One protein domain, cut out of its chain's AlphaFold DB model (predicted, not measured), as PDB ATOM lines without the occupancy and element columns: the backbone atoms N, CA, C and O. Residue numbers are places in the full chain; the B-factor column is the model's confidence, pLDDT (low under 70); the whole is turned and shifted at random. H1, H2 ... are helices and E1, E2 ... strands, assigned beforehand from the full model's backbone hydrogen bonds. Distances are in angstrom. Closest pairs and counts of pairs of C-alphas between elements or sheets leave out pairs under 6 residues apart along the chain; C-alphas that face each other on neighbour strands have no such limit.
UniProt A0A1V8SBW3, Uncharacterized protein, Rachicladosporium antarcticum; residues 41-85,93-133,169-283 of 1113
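This is residues 41 to 85, 93 to 133 and 169 to 283 of the 1113 residues of an uncharacterized protein of Rachicladosporium antarcticum (UniProt A0A1V8SBW3). A small four-stranded parallel sheet lies toward one end of an elongated model, with H6 and H9 over one of its faces and H1 beside its strand E1. From beside H1 the long helix H5 reaches away to the other end, and H3 runs side by side with part of it; short H7 is over the opposite face of the sheet, and H8 is between H7 and H5. The printed part has 201 residues with nine named helices and four named strands, in the order E1 H1 E2 H2 H3 H4 H5 H6 E3 H7 H8 H9 E4, and its class is mixed, helices and strands. The sheet runs E1 E2 E3 E4, all parallel; the whole is compact, with a radius of gyration of the C-alphas of 17.7 A and spans of 59 by 36 by 35 A.

E1, residues 45 to 49, begins with C-alpha 45 at (-12.936, -20.940, -35.815) and is 12.6 A long. H1, residues 52 to 63, measures 16.3 A, and E2, residues 73 to 77, 12.9 A. H2 holds residues 93 to 101, H3 residues 109 to 126 over 25.6 A, and H4 residues 129 to 132. H5, residues 169 to 195, is the longest helix at 37.9 A, from C-alpha 169 at (1.055, 18.855, -55.663). H6, residues 198 to 209, measures 16.1 A, and E3, residues 215 to 219, 12.8 A. H7 holds residues 221 to 224, H8 residues 231 to 239, and H9 residues 251 to 266 over 23.1 A. E4, residues 272 to 275, is 10.1 A long and ends with C-alpha 275 at (-6.466, -26.342, -49.054).

E1 and E4 are the edge strands. Within hydrogen-bond range are N 48 and O 75 at 2.8 A between E1 and E2, N 76 and O 217 at 2.8 A between E2 and E3, and N 216 and O 272 at 2.9 A between E3 and E4. E1, H1, E2 form a strand-helix-strand unit, two parallel neighbour strands with a helix between, and its crossover is right-handed; E3, H7 H8 H9, E4 form another. H6 and H9 with the sheet make two layers, helices on one face. H6 is over E1 and only just over E2, with 3 C-alphas there, at a height over the sheet of 10.2 A; H9 is over E3 at 10.3 A. H6 and H9 touch, closest at the C-alphas of Thr 208 and Ser 266, 5.6 A apart, at a shallow tilt of 30 degrees. H1, on the same face, is over none of the strands and only just above the sheet's level, at a height over the sheet of 4.1 A. It touches H6 at the C-alphas of Val 55 and Ala 199, 6.4 A apart, and H3 at those of Ala 56 and Met 122, 5.9 A apart. With its residue 52 alone it touches H5, at the C-alphas of Leu 52 and Cys 189, 6.7 A apart. H3, with residues 109 to 112 alone, touches H5 at a shallow tilt of 8 degrees, the same way, closest at the C-alphas of Val 112 and Gly 182, 6.9 A apart. H4 touches H3, the C-alphas of Leu 123 and Arg 129 being 5.5 A apart. H2 is close to H5 but not clearly touching, at the C-alphas of Ala 99 and Val 176, 7.7 A apart. H7, on the opposite face, is over E2; H8 is close to H7 but not clearly touching, with the C-alphas of Ser 221 and Leu 238 7.5 A apart. In H1, H2, H3, H6 and H8 every O i to N i+4 pair is within hydrogen-bond range, against 22 of 23 in H5 and 11 of 12 in H9; H4 and H7 are too short for such a pair.

The two C-alphas farthest apart, those of Tyr 169 and Gly 267, are 59.4 A apart. Residues 86 to 92 and 134 to 168 are not printed, with C-alpha gaps of 15.0 A and 31.3 A across the cuts. Of the links printed whole, H8 to H9 is long, with 11 residues. The mean pLDDT of the printed part is 74.0, and 74 residues are under 70, among them 93 to 116 and 169 to 186.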
ATOM      1  N   PHE A  41     -21.801 -17.342 -27.273       61.06
ATOM      2  CA  PHE A  41     -21.202 -17.244 -28.599       61.06
ATOM      3  C   PHE A  41     -19.916 -18.081 -28.585       61.06
ATOM      4  O   PHE A  41     -18.872 -17.621 -28.126       61.06
ATOM      5  N   PHE A  42     -20.005 -19.346 -28.997       75.88
ATOM      6  CA  PHE A  42     -18.840 -20.211 -29.112       75.88
ATOM      7  C   PHE A  42     -18.072 -19.827 -30.372       75.88
ATOM      8  O   PHE A  42     -18.600 -19.894 -31.478       75.88
ATOM      9  N   ILE A  43     -16.818 -19.423 -30.194       83.69
ATOM     10  CA  ILE A  43     -15.875 -19.265 -31.296       83.69
ATOM     11  C   ILE A  43     -15.425 -20.675 -31.691       83.69
ATOM     12  O   ILE A  43     -14.718 -21.332 -30.928       83.69
ATOM     13  N   THR A  44     -15.876 -21.157 -32.848       90.19
ATOM     14  CA  THR A  44     -15.501 -22.472 -33.403       90.19
ATOM     15  C   THR A  44     -14.294 -22.398 -34.336       90.19
ATOM     16  O   THR A  44     -13.644 -23.414 -34.583       90.19
ATOM     17  N   GLU A  45     -13.970 -21.198 -34.815       93.50
ATOM     18  CA  GLU A  45     -12.936 -20.940 -35.815       93.50
ATOM     19  C   GLU A  45     -11.840 -20.038 -35.247       93.50
ATOM     20  O   GLU A  45     -12.108 -18.969 -34.691       93.50
ATOM     21  N   LEU A  46     -10.592 -20.470 -35.405       94.12
ATOM     22  CA  LEU A  46      -9.400 -19.685 -35.127       94.12
ATOM     23  C   LEU A  46      -8.762 -19.301 -36.459       94.12
ATOM     24  O   LEU A  46      -8.318 -20.178 -37.190       94.12
ATOM     25  N   VAL A  47      -8.698 -18.007 -36.766       93.62
ATOM     26  CA  VAL A  47      -7.992 -17.509 -37.952       93.62
ATOM     27  C   VAL A  47      -6.583 -17.093 -37.539       93.62
ATOM     28  O   VAL A  47      -6.421 -16.266 -36.644       93.62
ATOM     29  N   ILE A  48      -5.566 -17.668 -38.178       90.12
ATOM     30  CA  ILE A  48      -4.171 -17.233 -38.082       90.12
ATOM     31  C   ILE A  48      -3.784 -16.709 -39.460       90.12
ATOM     32  O   ILE A  48      -3.455 -17.479 -40.355       90.12
ATOM     33  N   ALA A  49      -3.836 -15.392 -39.623       86.50
ATOM     34  CA  ALA A  49      -3.211 -14.713 -40.751       86.50
ATOM     35  C   ALA A  49      -1.874 -14.136 -40.299       86.50
ATOM     36  O   ALA A  49      -1.749 -13.757 -39.134       86.50
ATOM     37  N   ASN A  50      -0.896 -14.015 -41.200       80.69
ATOM     38  CA  ASN A  50       0.388 -13.355 -40.926       80.69
ATOM     39  C   ASN A  50       0.225 -11.834 -40.798       80.69
ATOM     40  O   ASN A  50       0.854 -11.062 -41.505       80.69
ATOM     41  N   ARG A  51      -0.675 -11.390 -39.918       84.25
ATOM     42  CA  ARG A  51      -1.075 -10.000 -39.707       84.25
ATOM     43  C   ARG A  51      -1.184  -9.736 -38.227       84.25
ATOM     44  O   ARG A  51      -1.755 -10.534 -37.488       84.25
ATOM     45  N   LEU A  52      -0.692  -8.582 -37.806       83.06
ATOM     46  CA  LEU A  52      -0.581  -8.235 -36.396       83.06
ATOM     47  C   LEU A  52      -1.912  -8.359 -35.634       83.06
ATOM     48  O   LEU A  52      -1.944  -8.913 -34.535       83.06
ATOM     49  N   THR A  53      -3.011  -7.917 -36.245       83.88
ATOM     50  CA  THR A  53      -4.366  -7.986 -35.678       83.88
ATOM     51  C   THR A  53      -4.854  -9.417 -35.470       83.88
ATOM     52  O   THR A  53      -5.326  -9.744 -34.377       83.88
ATOM     53  N   GLU A  54      -4.716 -10.281 -36.477       87.25
ATOM     54  CA  GLU A  54      -5.170 -11.674 -36.413       87.25
ATOM     55  C   GLU A  54      -4.264 -12.530 -35.524       87.25
ATOM     56  O   GLU A  54      -4.767 -13.309 -34.721       87.25
ATOM     57  N   VAL A  55      -2.945 -12.315 -35.545       87.25
ATOM     58  CA  VAL A  55      -2.000 -12.976 -34.627       87.25
ATOM     59  C   VAL A  55      -2.306 -12.598 -33.170       87.25
ATOM     60  O   VAL A  55      -2.417 -13.476 -32.310       87.25
ATOM     61  N   ALA A  56      -2.516 -11.309 -32.872       87.69
ATOM     62  CA  ALA A  56      -2.881 -10.858 -31.527       87.69
ATOM     63  C   ALA A  56      -4.260 -11.381 -31.093       87.69
ATOM     64  O   ALA A  56      -4.472 -11.729 -29.929       87.69
ATOM     65  N   ARG A  57      -5.221 -11.465 -32.020       90.75
ATOM     66  CA  ARG A  57      -6.539 -12.058 -31.763       90.75
ATOM     67  C   ARG A  57      -6.439 -13.559 -31.489       90.75
ATOM     68  O   ARG A  57      -7.022 -14.021 -30.510       90.75
ATOM     69  N   ALA A  58      -5.688 -14.300 -32.299       91.88
ATOM     70  CA  ALA A  58      -5.477 -15.731 -32.134       91.88
ATOM     71  C   ALA A  58      -4.808 -16.043 -30.791       91.88
ATOM     72  O   ALA A  58      -5.274 -16.917 -30.059       91.88
ATOM     73  N   LYS A  59      -3.790 -15.258 -30.409       93.62
ATOM     74  CA  LYS A  59      -3.164 -15.343 -29.085       93.62
ATOM     75  C   LYS A  59      -4.182 -15.140 -27.959       93.62
ATOM     76  O   LYS A  59      -4.259 -15.974 -27.065       93.62
ATOM     77  N   ARG A  60      -5.025 -14.102 -28.035       92.44
ATOM     78  CA  ARG A  60      -6.082 -13.849 -27.036       92.44
ATOM     79  C   ARG A  60      -7.106 -14.985 -26.940       92.44
ATOM     80  O   ARG A  60      -7.559 -15.294 -25.843       92.44
ATOM     81  N   ILE A  61      -7.467 -15.614 -28.061       91.19
ATOM     82  CA  ILE A  61      -8.369 -16.781 -28.074       91.19
ATOM     83  C   ILE A  61      -7.703 -17.990 -27.403       91.19
ATOM     84  O   ILE A  61      -8.354 -18.673 -26.615       91.19
ATOM     85  N   LEU A  62      -6.417 -18.231 -27.678       92.00
ATOM     86  CA  LEU A  62      -5.634 -19.305 -27.057       92.00
ATOM     87  C   LEU A  62      -5.435 -19.088 -25.552       92.00
ATOM     88  O   LEU A  62      -5.557 -20.033 -24.779       92.00
ATOM     89  N   ASP A  63      -5.183 -17.848 -25.130       93.19
ATOM     90  CA  ASP A  63      -5.026 -17.472 -23.720       93.19
ATOM     91  C   ASP A  63      -6.335 -17.575 -22.926       93.19
ATOM     92  O   ASP A  63      -6.313 -17.690 -21.698       93.19
ATOM     93  N   HIS A  64      -7.488 -17.554 -23.600       92.62
ATOM     94  CA  HIS A  64      -8.780 -17.613 -22.936       92.62
ATOM     95  C   HIS A  64      -9.226 -19.069 -22.682       92.62
ATOM     96  O   HIS A  64      -9.539 -19.792 -23.634       92.62
ATOM     97  N   PRO A  65      -9.378 -19.505 -21.414       88.00
ATOM     98  CA  PRO A  65      -9.576 -20.915 -21.064       88.00
ATOM     99  C   PRO A  65     -10.903 -21.497 -21.560       88.00
ATOM    100  O   PRO A  65     -11.002 -22.706 -21.747       88.00
ATOM    101  N   LEU A  66     -11.928 -20.661 -21.765       88.81
ATOM    102  CA  LEU A  66     -13.202 -21.117 -22.322       88.81
ATOM    103  C   LEU A  66     -13.159 -21.181 -23.848       88.81
ATOM    104  O   LEU A  66     -13.676 -22.130 -24.418       88.81
ATOM    105  N   PHE A  67     -12.545 -20.211 -24.533       89.69
ATOM    106  CA  PHE A  67     -12.639 -20.165 -25.997       89.69
ATOM    107  C   PHE A  67     -11.765 -21.238 -26.643       89.69
ATOM    108  O   PHE A  67     -12.224 -21.923 -27.557       89.69
ATOM    109  N   SER A  68     -10.571 -21.483 -26.101       90.62
ATOM    110  CA  SER A  68      -9.672 -22.536 -26.583       90.62
ATOM    111  C   SER A  68     -10.274 -23.949 -26.521       90.62
ATOM    112  O   SER A  68      -9.921 -24.809 -27.327       90.62
ATOM    113  N   GLN A  69     -11.245 -24.201 -25.633       91.56
ATOM    114  CA  GLN A  69     -11.934 -25.495 -25.519       91.56
ATOM    115  C   GLN A  69     -13.023 -25.730 -26.580       91.56
ATOM    116  O   GLN A  69     -13.558 -26.846 -26.671       91.56
ATOM    117  N   HIS A  70     -13.396 -24.704 -27.351       92.25
ATOM    118  CA  HIS A  70     -14.484 -24.765 -28.334       92.25
ATOM    119  C   HIS A  70     -14.035 -24.598 -29.786       92.25
ATOM    120  O   HIS A  70     -14.829 -24.902 -30.674       92.25
ATOM    121  N   VAL A  71     -12.783 -24.211 -30.031       94.94
ATOM    122  CA  VAL A  71     -12.232 -24.146 -31.387       94.94
ATOM    123  C   VAL A  71     -12.102 -25.554 -31.972       94.94
ATOM    124  O   VAL A  71     -11.458 -26.430 -31.388       94.94
ATOM    125  N   THR A  72     -12.723 -25.757 -33.131       95.50
ATOM    126  CA  THR A  72     -12.684 -27.000 -33.919       95.50
ATOM    127  C   THR A  72     -11.920 -26.829 -35.226       95.50
ATOM    128  O   THR A  72     -11.367 -27.801 -35.738       95.50
ATOM    129  N   THR A  73     -11.857 -25.597 -35.736       95.75
ATOM    130  CA  THR A  73     -11.296 -25.273 -37.049       95.75
ATOM    131  C   THR A  73     -10.201 -24.226 -36.924       95.75
ATOM    132  O   THR A  73     -10.411 -23.170 -36.326       95.75
ATOM    133  N   LEU A  74      -9.044 -24.500 -37.522       95.69
ATOM    134  CA  LEU A  74      -7.970 -23.535 -37.729       95.69
ATOM    135  C   LEU A  74      -7.973 -23.110 -39.198       95.69
ATOM    136  O   LEU A  74      -7.782 -23.948 -40.071       95.69
ATOM    137  N   ILE A  75      -8.163 -21.821 -39.458       93.88
ATOM    138  CA  ILE A  75      -8.011 -21.215 -40.782       93.88
ATOM    139  C   ILE A  75      -6.651 -20.522 -40.806       93.88
ATOM    140  O   ILE A  75      -6.436 -19.559 -40.071       93.88
ATOM    141  N   TYR A  76      -5.722 -21.023 -41.609       92.25
ATOM    142  CA  TYR A  76      -4.389 -20.454 -41.755       92.25
ATOM    143  C   TYR A  76      -4.304 -19.690 -43.078       92.25
ATOM    144  O   TYR A  76      -4.414 -20.302 -44.138       92.25
ATOM    145  N   ASP A  77      -4.104 -18.373 -43.008       89.12
ATOM    146  CA  ASP A  77      -3.888 -17.511 -44.174       89.12
ATOM    147  C   ASP A  77      -2.387 -17.413 -44.485       89.12
ATOM    148  O   ASP A  77      -1.593 -16.820 -43.746       89.12
ATOM    149  N   ALA A  78      -2.025 -18.035 -45.599       81.81
ATOM    150  CA  ALA A  78      -0.688 -18.170 -46.140       81.81
ATOM    151  C   ALA A  78      -0.321 -17.076 -47.147       81.81
ATOM    152  O   ALA A  78       0.688 -17.207 -47.840       81.81
ATOM    153  N   SER A  79      -1.117 -16.007 -47.262       76.25
ATOM    154  CA  SER A  79      -0.662 -14.803 -47.959       76.25
ATOM    155  C   SER A  79       0.579 -14.268 -47.236       76.25
ATOM    156  O   SER A  79       0.516 -13.814 -46.091       76.25
ATOM    157  N   LEU A  80       1.736 -14.430 -47.882       62.72
ATOM    158  CA  LEU A  80       3.017 -13.920 -47.414       62.72
ATOM    159  C   LEU A  80       3.536 -12.823 -48.314       62.72
ATOM    160  O   LEU A  80       3.227 -12.767 -49.502       62.72
ATOM    161  N   TRP A  81       4.402 -12.021 -47.703       55.94
ATOM    162  CA  TRP A  81       5.314 -11.138 -48.396       55.94
ATOM    163  C   TRP A  81       6.310 -11.923 -49.271       55.94
ATOM    164  O   TRP A  81       6.726 -13.028 -48.902       55.94
ATOM    165  N   PRO A  82       6.742 -11.328 -50.393       53.72
ATOM    166  CA  PRO A  82       7.891 -11.760 -51.158       53.72
ATOM    167  C   PRO A  82       9.199 -11.907 -50.356       53.72
ATOM    168  O   PRO A  82       9.943 -10.942 -50.211       53.72
ATOM    169  N   ASP A  83       9.572 -13.114 -49.927       44.97
ATOM    170  CA  ASP A  83      10.945 -13.416 -49.458       44.97
ATOM    171  C   ASP A  83      11.941 -13.595 -50.629       44.97
ATOM    172  O   ASP A  83      12.927 -14.330 -50.547       44.97
ATOM    173  N   GLY A  84      11.696 -12.915 -51.751       48.50
ATOM    174  CA  GLY A  84      12.627 -12.877 -52.868       48.50
ATOM    175  C   GLY A  84      13.897 -12.148 -52.441       48.50
ATOM    176  O   GLY A  84      13.880 -10.936 -52.245       48.50
ATOM    177  N   GLN A  85      15.005 -12.882 -52.328       44.56
ATOM    178  CA  GLN A  85      16.354 -12.342 -52.101       44.56
ATOM    179  C   GLN A  85      16.839 -11.409 -53.230       44.56
ATOM    180  O   GLN A  85      17.895 -10.785 -53.105       44.56
ATOM    181  N   GLU A  93      10.939  -0.290 -57.551       54.44
ATOM    182  CA  GLU A  93       9.982  -0.429 -58.655       54.44
ATOM    183  C   GLU A  93       8.531  -0.507 -58.144       54.44
ATOM    184  O   GLU A  93       7.627   0.108 -58.718       54.44
ATOM    185  N   TYR A  94       8.302  -1.201 -57.025       55.16
ATOM    186  CA  TYR A  94       7.001  -1.234 -56.361       55.16
ATOM    187  C   TYR A  94       6.627   0.111 -55.767       55.16
ATOM    188  O   TYR A  94       5.495   0.536 -55.973       55.16
ATOM    189  N   GLY A  95       7.552   0.806 -55.101       55.62
ATOM    190  CA  GLY A  95       7.345   2.172 -54.626       55.62
ATOM    191  C   GLY A  95       6.901   3.113 -55.750       55.62
ATOM    192  O   GLY A  95       5.959   3.883 -55.564       55.62
ATOM    193  N   ASP A  96       7.490   2.980 -56.941       53.72
ATOM    194  CA  ASP A  96       7.147   3.775 -58.123       53.72
ATOM    195  C   ASP A  96       5.793   3.383 -58.747       53.72
ATOM    196  O   ASP A  96       4.991   4.257 -59.110       53.72
ATOM    197  N   ARG A  97       5.474   2.081 -58.833       52.00
ATOM    198  CA  ARG A  97       4.155   1.595 -59.289       52.00
ATOM    199  C   ARG A  97       3.044   1.986 -58.310       52.00
ATOM    200  O   ARG A  97       2.002   2.482 -58.744       52.00
ATOM    201  N   LEU A  98       3.289   1.862 -57.003       49.34
ATOM    202  CA  LEU A  98       2.389   2.301 -55.937       49.34
ATOM    203  C   LEU A  98       2.182   3.812 -55.977       49.34
ATOM    204  O   LEU A  98       1.033   4.238 -56.012       49.34
ATOM    205  N   ALA A  99       3.242   4.620 -56.089       51.25
ATOM    206  CA  ALA A  99       3.156   6.080 -56.223       51.25
ATOM    207  C   ALA A  99       2.384   6.533 -57.480       51.25
ATOM    208  O   ALA A  99       1.908   7.672 -57.565       51.25
ATOM    209  N   THR A 100       2.256   5.650 -58.473       51.41
ATOM    210  CA  THR A 100       1.489   5.891 -59.699       51.41
ATOM    211  C   THR A 100       0.024   5.461 -59.553       51.41
ATOM    212  O   THR A 100      -0.863   6.228 -59.937       51.41
ATOM    213  N   ALA A 101      -0.249   4.302 -58.941       47.59
ATOM    214  CA  ALA A 101      -1.601   3.788 -58.680       47.59
ATOM    215  C   ALA A 101      -2.362   4.607 -57.621       47.59
ATOM    216  O   ALA A 101      -3.580   4.767 -57.684       47.59
ATOM    217  N   SER A 102      -1.636   5.190 -56.672       45.81
ATOM    218  CA  SER A 102      -2.194   5.886 -55.515       45.81
ATOM    219  C   SER A 102      -2.448   7.375 -55.698       45.81
ATOM    220  O   SER A 102      -2.854   8.052 -54.757       45.81
ATOM    221  N   ARG A 103      -2.352   7.897 -56.926       47.25
ATOM    222  CA  ARG A 103      -2.734   9.284 -57.265       47.25
ATOM    223  C   ARG A 103      -4.229   9.604 -57.051       47.25
ATOM    224  O   ARG A 103      -4.718  10.606 -57.565       47.25
ATOM    225  N   ARG A 104      -4.984   8.757 -56.342       42.72
ATOM    226  CA  ARG A 104      -6.434   8.846 -56.150       42.72
ATOM    227  C   ARG A 104      -6.876   8.333 -54.770       42.72
ATOM    228  O   ARG A 104      -7.587   7.339 -54.717       42.72
ATOM    229  N   ARG A 105      -6.470   8.992 -53.674       43.16
ATOM    230  CA  ARG A 105      -7.201   9.121 -52.379       43.16
ATOM    231  C   ARG A 105      -6.272   9.705 -51.289       43.16
ATOM    232  O   ARG A 105      -5.124   9.280 -51.218       43.16
ATOM    233  N   PRO A 106      -6.756  10.604 -50.413       40.34
ATOM    234  CA  PRO A 106      -6.086  10.942 -49.156       40.34
ATOM    235  C   PRO A 106      -6.616  10.086 -47.986       40.34
ATOM    236  O   PRO A 106      -7.832   9.941 -47.829       40.34
ATOM    237  N   LEU A 107      -5.727   9.530 -47.150       44.00
ATOM    238  CA  LEU A 107      -6.073   8.994 -45.822       44.00
ATOM    239  C   LEU A 107      -5.756  10.039 -44.743       44.00
ATOM    240  O   LEU A 107      -4.802  10.794 -44.871       44.00
ATOM    241  N   ARG A 108      -6.582  10.092 -43.690       51.34
ATOM    242  CA  ARG A 108      -6.523  11.112 -42.627       51.34
ATOM    243  C   ARG A 108      -5.491  10.759 -41.545       51.34
ATOM    244  O   ARG A 108      -5.551   9.660 -40.991       51.34
ATOM    245  N   ASP A 109      -4.671  11.731 -41.146       51.97
ATOM    246  CA  ASP A 109      -3.602  11.607 -40.135       51.97
ATOM    247  C   ASP A 109      -4.028  11.001 -38.776       51.97
ATOM    248  O   ASP A 109      -3.266  10.269 -38.148       51.97
ATOM    249  N   GLU A 110      -5.262  11.213 -38.299       50.91
ATOM    250  CA  GLU A 110      -5.702  10.672 -36.995       50.91
ATOM    251  C   GLU A 110      -5.946   9.154 -36.987       50.91
ATOM    252  O   GLU A 110      -5.778   8.497 -35.953       50.91
ATOM    253  N   GLN A 111      -6.359   8.579 -38.122       56.44
ATOM    254  CA  GLN A 111      -6.496   7.125 -38.236       56.44
ATOM    255  C   GLN A 111      -5.123   6.462 -38.168       56.44
ATOM    256  O   GLN A 111      -4.997   5.443 -37.497       56.44
ATOM    257  N   VAL A 112      -4.104   7.100 -38.750       56.84
ATOM    258  CA  VAL A 112      -2.709   6.647 -38.707       56.84
ATOM    259  C   VAL A 112      -2.181   6.657 -37.271       56.84
ATOM    260  O   VAL A 112      -1.643   5.652 -36.818       56.84
ATOM    261  N   VAL A 113      -2.422   7.720 -36.492       58.84
ATOM    262  CA  VAL A 113      -1.974   7.787 -35.083       58.84
ATOM    263  C   VAL A 113      -2.676   6.742 -34.202       58.84
ATOM    264  O   VAL A 113      -2.034   6.065 -33.396       58.84
ATOM    265  N   ARG A 114      -3.996   6.553 -34.349       64.38
ATOM    266  CA  ARG A 114      -4.728   5.506 -33.602       64.38
ATOM    267  C   ARG A 114      -4.321   4.102 -34.028       64.38
ATOM    268  O   ARG A 114      -4.294   3.197 -33.193       64.38
ATOM    269  N   GLN A 115      -4.034   3.921 -35.310       65.50
ATOM    270  CA  GLN A 115      -3.520   2.676 -35.850       65.50
ATOM    271  C   GLN A 115      -2.150   2.371 -35.248       65.50
ATOM    272  O   GLN A 115      -2.013   1.314 -34.648       65.50
ATOM    273  N   GLN A 116      -1.208   3.315 -35.259       68.00
ATOM    274  CA  GLN A 116       0.110   3.155 -34.636       68.00
ATOM    275  C   GLN A 116       0.011   2.833 -33.138       68.00
ATOM    276  O   GLN A 116       0.701   1.941 -32.649       68.00
ATOM    277  N   ALA A 117      -0.898   3.477 -32.399       70.25
ATOM    278  CA  ALA A 117      -1.124   3.160 -30.987       70.25
ATOM    279  C   ALA A 117      -1.684   1.737 -30.776       70.25
ATOM    280  O   ALA A 117      -1.278   1.029 -29.849       70.25
ATOM    281  N   ASN A 118      -2.605   1.294 -31.638       73.75
ATOM    282  CA  ASN A 118      -3.129  -0.071 -31.607       73.75
ATOM    283  C   ASN A 118      -2.073  -1.100 -32.033       73.75
ATOM    284  O   ASN A 118      -1.973  -2.149 -31.400       73.75
ATOM    285  N   GLU A 119      -1.275  -0.809 -33.061       74.31
ATOM    286  CA  GLU A 119      -0.153  -1.633 -33.518       74.31
ATOM    287  C   GLU A 119       0.881  -1.793 -32.403       74.31
ATOM    288  O   GLU A 119       1.244  -2.918 -32.063       74.31
ATOM    289  N   PHE A 120       1.252  -0.702 -31.731       75.44
ATOM    290  CA  PHE A 120       2.136  -0.738 -30.570       75.44
ATOM    291  C   PHE A 120       1.577  -1.623 -29.448       75.44
ATOM    292  O   PHE A 120       2.295  -2.464 -28.900       75.44
ATOM    293  N   ARG A 121       0.278  -1.496 -29.127       79.69
ATOM    294  CA  ARG A 121      -0.375  -2.354 -28.125       79.69
ATOM    295  C   ARG A 121      -0.349  -3.826 -28.535       79.69
ATOM    296  O   ARG A 121      -0.080  -4.677 -27.695       79.69
ATOM    297  N   MET A 122      -0.603  -4.137 -29.804       78.62
ATOM    298  CA  MET A 122      -0.594  -5.515 -30.302       78.62
ATOM    299  C   MET A 122       0.818  -6.111 -30.324       78.62
ATOM    300  O   MET A 122       0.998  -7.250 -29.906       78.62
ATOM    301  N   LEU A 123       1.837  -5.345 -30.726       75.12
ATOM    302  CA  LEU A 123       3.237  -5.773 -30.639       75.12
ATOM    303  C   LEU A 123       3.647  -6.026 -29.186       75.12
ATOM    304  O   LEU A 123       4.315  -7.018 -28.899       75.12
ATOM    305  N   TYR A 124       3.186  -5.187 -28.254       79.94
ATOM    306  CA  TYR A 124       3.369  -5.416 -26.823       79.94
ATOM    307  C   TYR A 124       2.678  -6.706 -26.356       79.94
ATOM    308  O   TYR A 124       3.308  -7.535 -25.703       79.94
ATOM    309  N   GLU A 125       1.412  -6.918 -26.737       79.25
ATOM    310  CA  GLU A 125       0.663  -8.147 -26.443       79.25
ATOM    311  C   GLU A 125       1.379  -9.392 -26.987       79.25
ATOM    312  O   GLU A 125       1.334 -10.441 -26.348       79.25
ATOM    313  N   LEU A 126       2.083  -9.295 -28.118       78.00
ATOM    314  CA  LEU A 126       2.858 -10.392 -28.706       78.00
ATOM    315  C   LEU A 126       4.268 -10.562 -28.120       78.00
ATOM    316  O   LEU A 126       4.908 -11.566 -28.413       78.00
ATOM    317  N   GLY A 127       4.734  -9.656 -27.255       82.94
ATOM    318  CA  GLY A 127       6.105  -9.678 -26.727       82.94
ATOM    319  C   GLY A 127       7.158  -9.194 -27.730       82.94
ATOM    320  O   GLY A 127       8.341  -9.448 -27.549       82.94
ATOM    321  N   LEU A 128       6.736  -8.478 -28.774       79.44
ATOM    322  CA  LEU A 128       7.563  -7.988 -29.881       79.44
ATOM    323  C   LEU A 128       7.876  -6.487 -29.755       79.44
ATOM    324  O   LEU A 128       8.092  -5.800 -30.749       79.44
ATOM    325  N   ARG A 129       7.887  -5.956 -28.523       79.06
ATOM    326  CA  ARG A 129       8.079  -4.520 -28.247       79.06
ATOM    327  C   ARG A 129       9.382  -3.976 -28.838       79.06
ATOM    328  O   ARG A 129       9.395  -2.864 -29.355       79.06
ATOM    329  N   GLU A 130      10.455  -4.758 -28.763       68.75
ATOM    330  CA  GLU A 130      11.791  -4.371 -29.237       68.75
ATOM    331  C   GLU A 130      11.829  -4.146 -30.756       68.75
ATOM    332  O   GLU A 130      12.647  -3.370 -31.242       68.75
ATOM    333  N   LEU A 131      10.883  -4.730 -31.500       62.22
ATOM    334  CA  LEU A 131      10.780  -4.570 -32.949       62.22
ATOM    335  C   LEU A 131      10.122  -3.245 -33.375       62.22
ATOM    336  O   LEU A 131      10.120  -2.938 -34.563       62.22
ATOM    337  N   HIS A 132       9.584  -2.437 -32.453       60.84
ATOM    338  CA  HIS A 132       9.016  -1.117 -32.774       60.84
ATOM    339  C   HIS A 132      10.086  -0.007 -32.885       60.84
ATOM    340  O   HIS A 132       9.773   1.120 -33.266       60.84
ATOM    341  N   HIS A 133      11.357  -0.293 -32.584       52.91
ATOM    342  CA  HIS A 133      12.463   0.627 -32.868       52.91
ATOM    343  C   HIS A 133      12.834   0.561 -34.353       52.91
ATOM    344  O   HIS A 133      13.853  -0.001 -34.736       52.91
ATOM    345  N   TYR A 169       0.331  20.071 -55.250       36.94
ATOM    346  CA  TYR A 169       1.055  18.855 -55.663       36.94
ATOM    347  C   TYR A 169       1.865  18.203 -54.534       36.94
ATOM    348  O   TYR A 169       2.080  16.989 -54.553       36.94
ATOM    349  N   ARG A 170       2.360  18.991 -53.577       41.00
ATOM    350  CA  ARG A 170       3.147  18.525 -52.430       41.00
ATOM    351  C   ARG A 170       2.236  17.906 -51.379       41.00
ATOM    352  O   ARG A 170       2.584  16.854 -50.855       41.00
ATOM    353  N   ASP A 171       1.050  18.469 -51.183       43.09
ATOM    354  CA  ASP A 171       0.079  18.002 -50.194       43.09
ATOM    355  C   ASP A 171      -0.675  16.752 -50.676       43.09
ATOM    356  O   ASP A 171      -0.792  15.782 -49.931       43.09
ATOM    357  N   GLN A 172      -1.042  16.668 -51.965       42.97
ATOM    358  CA  GLN A 172      -1.568  15.418 -52.543       42.97
ATOM    359  C   GLN A 172      -0.556  14.266 -52.493       42.97
ATOM    360  O   GLN A 172      -0.952  13.106 -52.428       42.97
ATOM    361  N   ARG A 173       0.752  14.561 -52.515       46.38
ATOM    362  CA  ARG A 173       1.792  13.541 -52.335       46.38
ATOM    363  C   ARG A 173       1.953  13.111 -50.878       46.38
ATOM    364  O   ARG A 173       2.294  11.955 -50.678       46.38
ATOM    365  N   LEU A 174       1.711  13.983 -49.895       44.84
ATOM    366  CA  LEU A 174       1.891  13.680 -48.468       44.84
ATOM    367  C   LEU A 174       0.787  12.766 -47.905       44.84
ATOM    368  O   LEU A 174       1.106  11.829 -47.179       44.84
ATOM    369  N   ASP A 175      -0.476  12.932 -48.301       46.50
ATOM    370  CA  ASP A 175      -1.558  12.040 -47.830       46.50
ATOM    371  C   ASP A 175      -1.493  10.651 -48.481       46.50
ATOM    372  O   ASP A 175      -1.750   9.614 -47.858       46.50
ATOM    373  N   VAL A 176      -1.090  10.625 -49.754       51.22
ATOM    374  CA  VAL A 176      -0.723   9.390 -50.447       51.22
ATOM    375  C   VAL A 176       0.448   8.738 -49.712       51.22
ATOM    376  O   VAL A 176       0.364   7.556 -49.385       51.22
ATOM    377  N   PHE A 177       1.462   9.510 -49.315       51.97
ATOM    378  CA  PHE A 177       2.574   9.028 -48.493       51.97
ATOM    379  C   PHE A 177       2.108   8.422 -47.157       51.97
ATOM    380  O   PHE A 177       2.619   7.378 -46.776       51.97
ATOM    381  N   GLY A 178       1.095   8.983 -46.486       56.34
ATOM    382  CA  GLY A 178       0.531   8.432 -45.244       56.34
ATOM    383  C   GLY A 178      -0.100   7.044 -45.417       56.34
ATOM    384  O   GLY A 178       0.210   6.118 -44.666       56.34
ATOM    385  N   SER A 179      -0.917   6.855 -46.460       55.75
ATOM    386  CA  SER A 179      -1.444   5.524 -46.824       55.75
ATOM    387  C   SER A 179      -0.341   4.526 -47.195       55.75
ATOM    388  O   SER A 179      -0.447   3.340 -46.891       55.75
ATOM    389  N   HIS A 180       0.746   5.015 -47.801       61.44
ATOM    390  CA  HIS A 180       1.898   4.194 -48.173       61.44
ATOM    391  C   HIS A 180       2.688   3.796 -46.939       61.44
ATOM    392  O   HIS A 180       3.043   2.636 -46.813       61.44
ATOM    393  N   LEU A 181       2.898   4.713 -45.997       61.50
ATOM    394  CA  LEU A 181       3.551   4.419 -44.729       61.50
ATOM    395  C   LEU A 181       2.750   3.417 -43.897       61.50
ATOM    396  O   LEU A 181       3.357   2.519 -43.335       61.50
ATOM    397  N   GLY A 182       1.415   3.517 -43.856       65.00
ATOM    398  CA  GLY A 182       0.564   2.527 -43.179       65.00
ATOM    399  C   GLY A 182       0.581   1.149 -43.855       65.00
ATOM    400  O   GLY A 182       0.532   0.115 -43.195       65.00
ATOM    401  N   TYR A 183       0.690   1.115 -45.182       65.69
ATOM    402  CA  TYR A 183       0.848  -0.127 -45.939       65.69
ATOM    403  C   TYR A 183       2.244  -0.743 -45.725       65.69
ATOM    404  O   TYR A 183       2.360  -1.929 -45.423       65.69
ATOM    405  N   LEU A 184       3.300   0.074 -45.769       68.62
ATOM    406  CA  LEU A 184       4.679  -0.319 -45.475       68.62
ATOM    407  C   LEU A 184       4.867  -0.754 -44.015       68.62
ATOM    408  O   LEU A 184       5.579  -1.725 -43.768       68.62
ATOM    409  N   SER A 185       4.208  -0.102 -43.051       69.69
ATOM    410  CA  SER A 185       4.260  -0.491 -41.635       69.69
ATOM    411  C   SER A 185       3.563  -1.827 -41.402       69.69
ATOM    412  O   SER A 185       4.107  -2.681 -40.696       69.69
ATOM    413  N   CYS A 186       2.409  -2.050 -42.044       68.69
ATOM    414  CA  CYS A 186       1.757  -3.353 -42.070       68.69
ATOM    415  C   CYS A 186       2.736  -4.416 -42.571       68.69
ATOM    416  O   CYS A 186       2.932  -5.412 -41.879       68.69
ATOM    417  N   PHE A 187       3.414  -4.188 -43.699       72.75
ATOM    418  CA  PHE A 187       4.384  -5.141 -44.245       72.75
ATOM    419  C   PHE A 187       5.583  -5.396 -43.356       72.75
ATOM    420  O   PHE A 187       5.969  -6.548 -43.162       72.75
ATOM    421  N   GLU A 188       6.164  -4.349 -42.783       77.00
ATOM    422  CA  GLU A 188       7.286  -4.516 -41.878       77.00
ATOM    423  C   GLU A 188       6.870  -5.325 -40.644       77.00
ATOM    424  O   GLU A 188       7.617  -6.196 -40.199       77.00
ATOM    425  N   CYS A 189       5.647  -5.117 -40.141       76.69
ATOM    426  CA  CYS A 189       5.069  -5.944 -39.088       76.69
ATOM    427  C   CYS A 189       4.880  -7.401 -39.534       76.69
ATOM    428  O   CYS A 189       5.205  -8.299 -38.762       76.69
ATOM    429  N   GLN A 190       4.386  -7.664 -40.750       79.19
ATOM    430  CA  GLN A 190       4.261  -9.034 -41.271       79.19
ATOM    431  C   GLN A 190       5.627  -9.722 -41.352       79.19
ATOM    432  O   GLN A 190       5.789 -10.816 -40.814       79.19
ATOM    433  N   ARG A 191       6.629  -9.055 -41.938       80.44
ATOM    434  CA  ARG A 191       8.010  -9.552 -42.021       80.44
ATOM    435  C   ARG A 191       8.568  -9.870 -40.637       80.44
ATOM    436  O   ARG A 191       9.042 -10.975 -40.406       80.44
ATOM    437  N   LYS A 192       8.410  -8.955 -39.680       81.56
ATOM    438  CA  LYS A 192       8.808  -9.151 -38.277       81.56
ATOM    439  C   LYS A 192       8.100 -10.333 -37.615       81.56
ATOM    440  O   LYS A 192       8.727 -11.083 -36.872       81.56
ATOM    441  N   LEU A 193       6.806 -10.528 -37.876       80.44
ATOM    442  CA  LEU A 193       6.048 -11.674 -37.365       80.44
ATOM    443  C   LEU A 193       6.557 -13.002 -37.935       80.44
ATOM    444  O   LEU A 193       6.597 -13.989 -37.191       80.44
ATOM    445  N   MET A 194       6.947 -13.020 -39.215       80.31
ATOM    446  CA  MET A 194       7.547 -14.179 -39.880       80.31
ATOM    447  C   MET A 194       8.955 -14.474 -39.362       80.31
ATOM    448  O   MET A 194       9.211 -15.600 -38.945       80.31
ATOM    449  N   GLU A 195       9.833 -13.467 -39.314       83.19
ATOM    450  CA  GLU A 195      11.205 -13.576 -38.793       83.19
ATOM    451  C   GLU A 195      11.208 -14.060 -37.335       83.19
ATOM    452  O   GLU A 195      12.007 -14.912 -36.952       83.19
ATOM    453  N   ALA A 196      10.259 -13.579 -36.525       84.94
ATOM    454  CA  ALA A 196      10.070 -14.032 -35.150       84.94
ATOM    455  C   ALA A 196       9.409 -15.423 -35.035       84.94
ATOM    456  O   ALA A 196       9.249 -15.934 -33.926       84.94
ATOM    457  N   GLY A 197       8.953 -16.025 -36.139       87.50
ATOM    458  CA  GLY A 197       8.221 -17.295 -36.138       87.50
ATOM    459  C   GLY A 197       6.918 -17.246 -35.331       87.50
ATOM    460  O   GLY A 197       6.464 -18.271 -34.813       87.50
ATOM    461  N   THR A 198       6.309 -16.063 -35.178       88.62
ATOM    462  CA  THR A 198       5.202 -15.845 -34.229       88.62
ATOM    463  C   THR A 198       3.957 -16.616 -34.650       88.62
ATOM    464  O   THR A 198       3.384 -17.339 -33.833       88.62
ATOM    465  N   ALA A 199       3.566 -16.531 -35.925       86.31
ATOM    466  CA  ALA A 199       2.423 -17.277 -36.453       86.31
ATOM    467  C   ALA A 199       2.614 -18.789 -36.277       86.31
ATOM    468  O   ALA A 199       1.716 -19.475 -35.793       86.31
ATOM    469  N   LEU A 200       3.822 -19.298 -36.545       86.88
ATOM    470  CA  LEU A 200       4.145 -20.708 -36.356       86.88
ATOM    471  C   LEU A 200       4.077 -21.134 -34.883       86.88
ATOM    472  O   LEU A 200       3.556 -22.206 -34.569       86.88
ATOM    473  N   SER A 201       4.558 -20.290 -33.965       91.31
ATOM    474  CA  SER A 201       4.478 -20.550 -32.524       91.31
ATOM    475  C   SER A 201       3.026 -20.640 -32.033       91.31
ATOM    476  O   SER A 201       2.689 -21.530 -31.250       91.31
ATOM    477  N   ILE A 202       2.147 -19.779 -32.555       92.88
ATOM    478  CA  ILE A 202       0.711 -19.766 -32.256       92.88
ATOM    479  C   ILE A 202       0.037 -20.997 -32.855       92.88
ATOM    480  O   ILE A 202      -0.740 -21.646 -32.162       92.88
ATOM    481  N   THR A 203       0.382 -21.384 -34.084       92.44
ATOM    482  CA  THR A 203      -0.095 -22.627 -34.704       92.44
ATOM    483  C   THR A 203       0.309 -23.854 -33.881       92.44
ATOM    484  O   THR A 203      -0.528 -24.710 -33.586       92.44
ATOM    485  N   ARG A 204       1.565 -23.927 -33.418       94.44
ATOM    486  CA  ARG A 204       2.053 -25.011 -32.544       94.44
ATOM    487  C   ARG A 204       1.285 -25.074 -31.238       94.44
ATOM    488  O   ARG A 204       0.910 -26.157 -30.781       94.44
ATOM    489  N   ARG A 205       1.030 -23.912 -30.649       94.56
ATOM    490  CA  ARG A 205       0.235 -23.791 -29.436       94.56
ATOM    491  C   ARG A 205      -1.215 -24.214 -29.662       94.56
ATOM    492  O   ARG A 205      -1.727 -24.987 -28.862       94.56
ATOM    493  N   ALA A 206      -1.839 -23.811 -30.768       94.88
ATOM    494  CA  ALA A 206      -3.199 -24.211 -31.125       94.88
ATOM    495  C   ALA A 206      -3.338 -25.734 -31.214       94.88
ATOM    496  O   ALA A 206      -4.200 -26.303 -30.549       94.88
ATOM    497  N   PHE A 207      -2.437 -26.418 -31.925       94.12
ATOM    498  CA  PHE A 207      -2.472 -27.882 -31.996       94.12
ATOM    499  C   PHE A 207      -2.182 -28.566 -30.653       94.12
ATOM    500  O   PHE A 207      -2.710 -29.641 -30.368       94.12
ATOM    501  N   THR A 208      -1.380 -27.955 -29.787       92.50
ATOM    502  CA  THR A 208      -1.044 -28.554 -28.491       92.50
ATOM    503  C   THR A 208      -2.178 -28.366 -27.473       92.50
ATOM    504  O   THR A 208      -2.598 -29.326 -26.817       92.50
ATOM    505  N   GLU A 209      -2.705 -27.146 -27.366       93.31
ATOM    506  CA  GLU A 209      -3.622 -26.717 -26.304       93.31
ATOM    507  C   GLU A 209      -5.103 -26.911 -26.640       93.31
ATOM    508  O   GLU A 209      -5.895 -27.097 -25.719       93.31
ATOM    509  N   MET A 210      -5.506 -26.913 -27.918       94.00
ATOM    510  CA  MET A 210      -6.922 -27.013 -28.298       94.00
ATOM    511  C   MET A 210      -7.329 -28.479 -28.507       94.00
ATOM    512  O   MET A 210      -6.978 -29.094 -29.515       94.00
ATOM    513  N   PRO A 211      -8.098 -29.092 -27.584       89.50
ATOM    514  CA  PRO A 211      -8.366 -30.527 -27.633       89.50
ATOM    515  C   PRO A 211      -9.330 -30.941 -28.750       89.50
ATOM    516  O   PRO A 211      -9.344 -32.120 -29.109       89.50
ATOM    517  N   LYS A 212     -10.141 -30.004 -29.256       93.38
ATOM    518  CA  LYS A 212     -11.155 -30.240 -30.294       93.38
ATOM    519  C   LYS A 212     -10.717 -29.806 -31.690       93.38
ATOM    520  O   LYS A 212     -11.479 -30.026 -32.622       93.38
ATOM    521  N   LEU A 213      -9.529 -29.216 -31.830       95.19
ATOM    522  CA  LEU A 213      -9.020 -28.783 -33.122       95.19
ATOM    523  C   LEU A 213      -8.728 -30.013 -33.991       95.19
ATOM    524  O   LEU A 213      -7.747 -30.724 -33.766       95.19
ATOM    525  N   ASP A 214      -9.610 -30.280 -34.949       94.88
ATOM    526  CA  ASP A 214      -9.517 -31.415 -35.868       94.88
ATOM    527  C   ASP A 214      -9.719 -31.030 -37.341       94.88
ATOM    528  O   ASP A 214      -9.585 -31.895 -38.212       94.88
ATOM    529  N   CYS A 215      -9.949 -29.748 -37.633       95.19
ATOM    530  CA  CYS A 215     -10.034 -29.199 -38.980       95.19
ATOM    531  C   CYS A 215      -8.953 -28.132 -39.219       95.19
ATOM    532  O   CYS A 215      -8.796 -27.212 -38.414       95.19
ATOM    533  N   LEU A 216      -8.224 -28.250 -40.332       94.44
ATOM    534  CA  LEU A 216      -7.314 -27.226 -40.845       94.44
ATOM    535  C   LEU A 216      -7.779 -26.795 -42.239       94.44
ATOM    536  O   LEU A 216      -7.860 -27.620 -43.147       94.44
ATOM    537  N   ILE A 217      -8.032 -25.500 -42.396       91.88
ATOM    538  CA  ILE A 217      -8.269 -24.842 -43.677       91.88
ATOM    539  C   ILE A 217      -7.043 -23.981 -43.959       91.88
ATOM    540  O   ILE A 217      -6.812 -22.980 -43.288       91.88
ATOM    541  N   PHE A 218      -6.227 -24.387 -44.918       89.44
ATOM    542  CA  PHE A 218      -5.085 -23.612 -45.377       89.44
ATOM    543  C   PHE A 218      -5.521 -22.810 -46.596       89.44
ATOM    544  O   PHE A 218      -5.964 -23.392 -47.579       89.44
ATOM    545  N   THR A 219      -5.458 -21.489 -46.541       87.38
ATOM    546  CA  THR A 219      -5.939 -20.614 -47.615       87.38
ATOM    547  C   THR A 219      -5.062 -19.375 -47.723       87.38
ATOM    548  O   THR A 219      -4.098 -19.245 -46.979       87.38
ATOM    549  N   ASP A 220      -5.334 -18.490 -48.668       82.44
ATOM    550  CA  ASP A 220      -4.711 -17.175 -48.734       82.44
ATOM    551  C   ASP A 220      -5.718 -16.086 -48.337       82.44
ATOM    552  O   ASP A 220      -6.826 -16.356 -47.859       82.44
ATOM    553  N   SER A 221      -5.349 -14.827 -48.561       78.75
ATOM    554  CA  SER A 221      -6.210 -13.700 -48.231       78.75
ATOM    555  C   SER A 221      -7.559 -13.733 -48.963       78.75
ATOM    556  O   SER A 221      -8.552 -13.251 -48.415       78.75
ATOM    557  N   ARG A 222      -7.633 -14.354 -50.147       76.94
ATOM    558  CA  ARG A 222      -8.852 -14.456 -50.959       76.94
ATOM    559  C   ARG A 222      -9.843 -15.443 -50.361       76.94
ATOM    560  O   ARG A 222     -11.042 -15.176 -50.384       76.94
ATOM    561  N   GLY A 223      -9.373 -16.526 -49.743       77.38
ATOM    562  CA  GLY A 223     -10.250 -17.434 -48.993       77.38
ATOM    563  C   GLY A 223     -10.803 -16.858 -47.687       77.38
ATOM    564  O   GLY A 223     -11.706 -17.444 -47.097       77.38
ATOM    565  N   LEU A 224     -10.316 -15.692 -47.246       81.50
ATOM    566  CA  LEU A 224     -10.921 -14.932 -46.146       81.50
ATOM    567  C   LEU A 224     -12.037 -13.985 -46.615       81.50
ATOM    568  O   LEU A 224     -12.583 -13.240 -45.789       81.50
ATOM    569  N   GLY A 225     -12.343 -13.952 -47.916       77.75
ATOM    570  CA  GLY A 225     -13.402 -13.130 -48.487       77.75
ATOM    571  C   GLY A 225     -14.796 -13.608 -48.111       77.75
ATOM    572  O   GLY A 225     -15.068 -14.802 -48.021       77.75
ATOM    573  N   LYS A 226     -15.698 -12.657 -47.858       78.38
ATOM    574  CA  LYS A 226     -17.116 -12.971 -47.661       78.38
ATOM    575  C   LYS A 226     -17.771 -13.216 -49.019       78.38
ATOM    576  O   LYS A 226     -17.409 -12.587 -50.007       78.38
ATOM    577  N   ASN A 227     -18.787 -14.075 -49.060       67.75
ATOM    578  CA  ASN A 227     -19.572 -14.280 -50.278       67.75
ATOM    579  C   ASN A 227     -20.134 -12.938 -50.784       67.75
ATOM    580  O   ASN A 227     -20.803 -12.229 -50.031       67.75
ATOM    581  N   GLY A 228     -19.850 -12.604 -52.046       67.62
ATOM    582  CA  GLY A 228     -20.250 -11.343 -52.682       67.62
ATOM    583  C   GLY A 228     -19.394 -10.120 -52.321       67.62
ATOM    584  O   GLY A 228     -19.719  -9.019 -52.754       67.62
ATOM    585  N   GLU A 229     -18.325 -10.276 -51.533       72.69
ATOM    586  CA  GLU A 229     -17.373  -9.193 -51.261       72.69
ATOM    587  C   GLU A 229     -16.523  -8.909 -52.505       72.69
ATOM    588  O   GLU A 229     -15.959  -9.828 -53.105       72.69
ATOM    589  N   SER A 230     -16.435  -7.635 -52.902       73.44
ATOM    590  CA  SER A 230     -15.576  -7.235 -54.017       73.44
ATOM    591  C   SER A 230     -14.098  -7.395 -53.645       73.44
ATOM    592  O   SER A 230     -13.728  -7.348 -52.470       73.44
ATOM    593  N   HIS A 231     -13.221  -7.548 -54.641       70.62
ATOM    594  CA  HIS A 231     -11.777  -7.658 -54.396       70.62
ATOM    595  C   HIS A 231     -11.208  -6.409 -53.699       70.62
ATOM    596  O   HIS A 231     -10.405  -6.520 -52.771       70.62
ATOM    597  N   GLY A 232     -11.694  -5.219 -54.064       71.50
ATOM    598  CA  GLY A 232     -11.310  -3.965 -53.414       71.50
ATOM    599  C   GLY A 232     -11.772  -3.875 -51.955       71.50
ATOM    600  O   GLY A 232     -11.006  -3.419 -51.101       71.50
ATOM    601  N   ASP A 233     -12.982  -4.351 -51.643       72.06
ATOM    602  CA  ASP A 233     -13.498  -4.405 -50.267       72.06
ATOM    603  C   ASP A 233     -12.725  -5.415 -49.423       72.06
ATOM    604  O   ASP A 233     -12.365  -5.119 -48.279       72.06
ATOM    605  N   LEU A 234     -12.408  -6.577 -50.007       76.69
ATOM    606  CA  LEU A 234     -11.547  -7.581 -49.402       76.69
ATOM    607  C   LEU A 234     -10.206  -6.958 -49.023       76.69
ATOM    608  O   LEU A 234      -9.844  -6.979 -47.849       76.69
ATOM    609  N   CYS A 235      -9.501  -6.356 -49.984       74.56
ATOM    610  CA  CYS A 235      -8.193  -5.753 -49.743       74.56
ATOM    611  C   CYS A 235      -8.280  -4.612 -48.721       74.56
ATOM    612  O   CYS A 235      -7.482  -4.549 -47.787       74.56
ATOM    613  N   THR A 236      -9.310  -3.767 -48.800       75.25
ATOM    614  CA  THR A 236      -9.511  -2.666 -47.845       75.25
ATOM    615  C   THR A 236      -9.779  -3.185 -46.430       75.25
ATOM    616  O   THR A 236      -9.266  -2.647 -45.447       75.25
ATOM    617  N   ARG A 237     -10.553  -4.262 -46.285       82.38
ATOM    618  CA  ARG A 237     -10.818  -4.883 -44.984       82.38
ATOM    619  C   ARG A 237      -9.580  -5.573 -44.420       82.38
ATOM    620  O   ARG A 237      -9.343  -5.515 -43.217       82.38
ATOM    621  N   LEU A 238      -8.842  -6.267 -45.281       73.50
ATOM    622  CA  LEU A 238      -7.748  -7.158 -44.916       73.50
ATOM    623  C   LEU A 238      -6.408  -6.435 -44.729       73.50
ATOM    624  O   LEU A 238      -5.650  -6.802 -43.830       73.50
ATOM    625  N   PHE A 239      -6.140  -5.434 -45.560       73.50
ATOM    626  CA  PHE A 239      -4.860  -4.734 -45.674       73.50
ATOM    627  C   PHE A 239      -4.992  -3.220 -45.509       73.50
ATOM    628  O   PHE A 239      -3.990  -2.515 -45.585       73.50
ATOM    629  N   HIS A 240      -6.214  -2.710 -45.309       68.62
ATOM    630  CA  HIS A 240      -6.488  -1.270 -45.241       68.62
ATOM    631  C   HIS A 240      -6.039  -0.508 -46.497       68.62
ATOM    632  O   HIS A 240      -5.839   0.704 -46.458       68.62
ATOM    633  N   ASN A 241      -5.912  -1.218 -47.622       68.69
ATOM    634  CA  ASN A 241      -5.482  -0.685 -48.905       68.69
ATOM    635  C   ASN A 241      -6.136  -1.475 -50.051       68.69
ATOM    636  O   ASN A 241      -6.549  -2.610 -49.857       68.69
ATOM    637  N   ILE A 242      -6.229  -0.884 -51.242       58.16
ATOM    638  CA  ILE A 242      -6.841  -1.506 -52.433       58.16
ATOM    639  C   ILE A 242      -5.837  -2.422 -53.157       58.16
ATOM    640  O   ILE A 242      -6.221  -3.259 -53.965       58.16
ATOM    641  N   ILE A 243      -4.544  -2.270 -52.864       60.12
ATOM    642  CA  ILE A 243      -3.473  -3.009 -53.533       60.12
ATOM    643  C   ILE A 243      -3.249  -4.337 -52.809       60.12
ATOM    644  O   ILE A 243      -2.841  -4.363 -51.643       60.12
ATOM    645  N   GLU A 244      -3.530  -5.431 -53.516       61.62
ATOM    646  CA  GLU A 244      -3.262  -6.791 -53.055       61.62
ATOM    647  C   GLU A 244      -1.755  -6.969 -52.805       61.62
ATOM    648  O   GLU A 244      -0.941  -6.518 -53.616       61.62
ATOM    649  N   PRO A 245      -1.343  -7.577 -51.682       58.38
ATOM    650  CA  PRO A 245       0.037  -8.001 -51.534       58.38
ATOM    651  C   PRO A 245       0.345  -9.071 -52.582       58.38
ATOM    652  O   PRO A 245      -0.313 -10.108 -52.618       58.38
ATOM    653  N   HIS A 246       1.357  -8.823 -53.408       57.81
ATOM    654  CA  HIS A 246       1.852  -9.792 -54.380       57.81
ATOM    655  C   HIS A 246       2.183 -11.114 -53.685       57.81
ATOM    656  O   HIS A 246       3.073 -11.170 -52.832       57.81
ATOM    657  N   THR A 247       1.469 -12.183 -54.039       55.59
ATOM    658  CA  THR A 247       1.829 -13.535 -53.617       55.59
ATOM    659  C   THR A 247       3.032 -13.972 -54.441       55.59
ATOM    660  O   THR A 247       2.894 -14.185 -55.642       55.59
ATOM    661  N   LEU A 248       4.216 -14.108 -53.830       51.38
ATOM    662  CA  LEU A 248       5.314 -14.777 -54.531       51.38
ATOM    663  C   LEU A 248       4.971 -16.242 -54.765       51.38
ATOM    664  O   LEU A 248       4.603 -16.975 -53.837       51.38
ATOM    665  N   ASP A 249       5.213 -16.668 -55.996       53.44
ATOM    666  CA  ASP A 249       5.234 -18.064 -56.383       53.44
ATOM    667  C   ASP A 249       6.233 -18.834 -55.494       53.44
ATOM    668  O   ASP A 249       7.420 -18.518 -55.424       53.44
ATOM    669  N   GLY A 250       5.737 -19.841 -54.767       57.47
ATOM    670  CA  GLY A 250       6.554 -20.835 -54.052       57.47
ATOM    671  C   GLY A 250       6.602 -20.732 -52.522       57.47
ATOM    672  O   GLY A 250       6.723 -21.763 -51.858       57.47
ATOM    673  N   GLY A 251       6.421 -19.548 -51.926       66.81
ATOM    674  CA  GLY A 251       6.570 -19.365 -50.471       66.81
ATOM    675  C   GLY A 251       5.510 -20.082 -49.623       66.81
ATOM    676  O   GLY A 251       5.797 -20.570 -48.535       66.81
ATOM    677  N   GLN A 252       4.277 -20.216 -50.115       72.31
ATOM    678  CA  GLN A 252       3.177 -20.753 -49.298       72.31
ATOM    679  C   GLN A 252       3.319 -22.266 -49.028       72.31
ATOM    680  O   GLN A 252       2.813 -22.762 -48.020       72.31
ATOM    681  N   TRP A 253       4.064 -22.997 -49.869       70.62
ATOM    682  CA  TRP A 253       4.342 -24.428 -49.676       70.62
ATOM    683  C   TRP A 253       5.270 -24.701 -48.509       70.62
ATOM    684  O   TRP A 253       5.013 -25.620 -47.731       70.62
ATOM    685  N   SER A 254       6.323 -23.898 -48.358       72.81
ATOM    686  CA  SER A 254       7.230 -24.037 -47.219       72.81
ATOM    687  C   SER A 254       6.467 -23.813 -45.911       72.81
ATOM    688  O   SER A 254       6.642 -24.570 -44.956       72.81
ATOM    689  N   ILE A 255       5.523 -22.867 -45.891       81.00
ATOM    690  CA  ILE A 255       4.662 -22.625 -44.733       81.00
ATOM    691  C   ILE A 255       3.733 -23.798 -44.475       81.00
ATOM    692  O   ILE A 255       3.666 -24.258 -43.340       81.00
ATOM    693  N   LEU A 256       3.013 -24.291 -45.492       83.62
ATOM    694  CA  LEU A 256       2.118 -25.432 -45.314       83.62
ATOM    695  C   LEU A 256       2.899 -26.638 -44.797       83.62
ATOM    696  O   LEU A 256       2.482 -27.269 -43.830       83.62
ATOM    697  N   SER A 257       4.064 -26.907 -45.385       79.94
ATOM    698  CA  SER A 257       4.979 -27.953 -44.936       79.94
ATOM    699  C   SER A 257       5.334 -27.782 -43.455       79.94
ATOM    700  O   SER A 257       5.163 -28.702 -42.653       79.94
ATOM    701  N   THR A 258       5.689 -26.562 -43.049       83.44
ATOM    702  CA  THR A 258       6.016 -26.233 -41.656       83.44
ATOM    703  C   THR A 258       4.800 -26.384 -40.725       83.44
ATOM    704  O   THR A 258       4.922 -26.917 -39.623       83.44
ATOM    705  N   VAL A 259       3.602 -25.978 -41.154       87.31
ATOM    706  CA  VAL A 259       2.348 -26.132 -40.395       87.31
ATOM    707  C   VAL A 259       1.998 -27.612 -40.210       87.31
ATOM    708  O   VAL A 259       1.651 -28.031 -39.102       87.31
ATOM    709  N   LEU A 260       2.133 -28.426 -41.260       86.88
ATOM    710  CA  LEU A 260       1.908 -29.872 -41.201       86.88
ATOM    711  C   LEU A 260       2.960 -30.581 -40.341       86.88
ATOM    712  O   LEU A 260       2.625 -31.512 -39.607       86.88
ATOM    713  N   GLN A 261       4.210 -30.120 -40.367       85.50
ATOM    714  CA  GLN A 261       5.249 -30.603 -39.465       85.50
ATOM    715  C   GLN A 261       4.911 -30.276 -38.007       85.50
ATOM    716  O   GLN A 261       4.980 -31.157 -37.153       85.50
ATOM    717  N   VAL A 262       4.478 -29.048 -37.715       88.75
ATOM    718  CA  VAL A 262       4.045 -28.648 -36.369       88.75
ATOM    719  C   VAL A 262       2.870 -29.496 -35.878       88.75
ATOM    720  O   VAL A 262       2.851 -29.929 -34.722       88.75
ATOM    721  N   LEU A 263       1.907 -29.791 -36.753       88.00
ATOM    722  CA  LEU A 263       0.832 -30.731 -36.457       88.00
ATOM    723  C   LEU A 263       1.391 -32.125 -36.129       88.00
ATOM    724  O   LEU A 263       0.999 -32.713 -35.120       88.00
ATOM    725  N   ALA A 264       2.318 -32.646 -36.934       84.94
ATOM    726  CA  ALA A 264       2.936 -33.947 -36.690       84.94
ATOM    727  C   ALA A 264       3.696 -33.977 -35.350       84.94
ATOM    728  O   ALA A 264       3.540 -34.926 -34.580       84.94
ATOM    729  N   GLU A 265       4.455 -32.928 -35.029       86.19
ATOM    730  CA  GLU A 265       5.177 -32.756 -33.761       86.19
ATOM    731  C   GLU A 265       4.229 -32.715 -32.555       86.19
ATOM    732  O   GLU A 265       4.522 -33.321 -31.524       86.19
ATOM    733  N   SER A 266       3.058 -32.080 -32.694       87.81
ATOM    734  CA  SER A 266       2.052 -31.990 -31.621       87.81
ATOM    735  C   SER A 266       1.444 -33.344 -31.227       87.81
ATOM    736  O   SER A 266       0.818 -33.482 -30.177       87.81
ATOM    737  N   GLY A 267       1.574 -34.353 -32.095       87.25
ATOM    738  CA  GLY A 267       0.939 -35.659 -31.947       87.25
ATOM    739  C   GLY A 267      -0.584 -35.667 -32.018       87.25
ATOM    740  O   GLY A 267      -1.198 -36.704 -31.753       87.25
ATOM    741  N   ARG A 268      -1.190 -34.550 -32.424       87.31
ATOM    742  CA  ARG A 268      -2.583 -34.504 -32.854       87.31
ATOM    743  C   ARG A 268      -2.745 -35.082 -34.251       87.31
ATOM    744  O   ARG A 268      -1.790 -35.375 -34.964       87.31
ATOM    745  N   TYR A 269      -4.006 -35.249 -34.616       89.12
ATOM    746  CA  TYR A 269      -4.411 -35.709 -35.928       89.12
ATOM    747  C   TYR A 269      -5.543 -34.819 -36.414       89.12
ATOM    748  O   TYR A 269      -6.443 -34.504 -35.632       89.12
ATOM    749  N   LEU A 270      -5.514 -34.467 -37.693       91.44
ATOM    750  CA  LEU A 270      -6.636 -33.815 -38.348       91.44
ATOM    751  C   LEU A 270      -7.645 -34.864 -38.802       91.44
ATOM    752  O   LEU A 270      -7.270 -35.937 -39.273       91.44
ATOM    753  N   LYS A 271      -8.928 -34.534 -38.677       93.88
ATOM    754  CA  LYS A 271     -10.005 -35.206 -39.402       93.88
ATOM    755  C   LYS A 271     -10.284 -34.521 -40.729       93.88
ATOM    756  O   LYS A 271     -10.707 -35.209 -41.652       93.88
ATOM    757  N   HIS A 272     -10.092 -33.209 -40.825       93.81
ATOM    758  CA  HIS A 272     -10.344 -32.436 -42.037       93.81
ATOM    759  C   HIS A 272      -9.119 -31.600 -42.396       93.81
ATOM    760  O   HIS A 272      -8.579 -30.879 -41.555       93.81
ATOM    761  N   LEU A 273      -8.698 -31.707 -43.651       92.75
ATOM    762  CA  LEU A 273      -7.700 -30.849 -44.265       92.75
ATOM    763  C   LEU A 273      -8.294 -30.302 -45.557       92.75
ATOM    764  O   LEU A 273      -8.599 -31.068 -46.469       92.75
ATOM    765  N   SER A 274      -8.455 -28.989 -45.629       90.31
ATOM    766  CA  SER A 274      -8.850 -28.293 -46.846       90.31
ATOM    767  C   SER A 274      -7.767 -27.296 -47.207       90.31
ATOM    768  O   SER A 274      -7.338 -26.503 -46.373       90.31
ATOM    769  N   ILE A 275      -7.300 -27.367 -48.443       85.81
ATOM    770  CA  ILE A 275      -6.466 -26.342 -49.054       85.81
ATOM    771  C   ILE A 275      -7.426 -25.522 -49.927       85.81
ATOM    772  O   ILE A 275      -8.122 -26.085 -50.760       85.81
ATOM    773  N   GLY A 276      -7.580 -24.229 -49.654       74.06
ATOM    774  CA  GLY A 276      -8.618 -23.400 -50.272       74.06
ATOM    775  C   GLY A 276      -8.368 -23.123 -51.757       74.06
ATOM    776  O   GLY A 276      -7.222 -23.039 -52.193       74.06
ATOM    777  N   ASP A 277      -9.456 -22.903 -52.498       60.72
ATOM    778  CA  ASP A 277      -9.571 -22.792 -53.968       60.72
ATOM    779  C   ASP A 277      -8.745 -21.669 -54.633       60.72
ATOM    780  O   ASP A 277      -8.760 -21.526 -55.854       60.72
ATOM    781  N   ASN A 278      -8.031 -20.864 -53.844       59.91
ATOM    782  CA  ASN A 278      -7.351 -19.645 -54.274       59.91
ATOM    783  C   ASN A 278      -5.896 -19.567 -53.802       59.91
ATOM    784  O   ASN A 278      -5.375 -18.482 -53.652       59.91
ATOM    785  N   LEU A 279      -5.197 -20.656 -53.526       49.53
ATOM    786  CA  LEU A 279      -3.748 -20.557 -53.305       49.53
ATOM    787  C   LEU A 279      -3.036 -20.692 -54.657       49.53
ATOM    788  O   LEU A 279      -3.420 -21.615 -55.348       49.53
ATOM    789  N   PHE A 280      -2.025 -19.860 -54.979       51.56
ATOM    790  CA  PHE A 280      -1.033 -20.004 -56.089       51.56
ATOM    791  C   PHE A 280      -1.329 -19.457 -57.512       51.56
ATOM    792  O   PHE A 280      -1.140 -20.156 -58.505       51.56
ATOM    793  N   GLY A 281      -1.704 -18.180 -57.671       43.88
ATOM    794  CA  GLY A 281      -1.806 -17.557 -59.005       43.88
ATOM    795  C   GLY A 281      -0.700 -16.541 -59.324       43.88
ATOM    796  O   GLY A 281      -0.526 -15.637 -58.514       43.88
ATOM    797  N   PRO A 282      -0.038 -16.591 -60.501       41.44
ATOM    798  CA  PRO A 282       0.835 -15.506 -60.937       41.44
ATOM    799  C   PRO A 282       0.016 -14.269 -61.329       41.44
ATOM    800  O   PRO A 282      -1.014 -14.359 -62.018       41.44
ATOM    801  N   ASP A 283       0.502 -13.099 -60.918       47.16
ATOM    802  CA  ASP A 283      -0.096 -11.803 -61.217       47.16
ATOM    803  C   ASP A 283      -0.143 -11.553 -62.728       47.16
ATOM    804  O   ASP A 283       0.861 -11.267 -63.381       47.16
TER     805      ASP A 283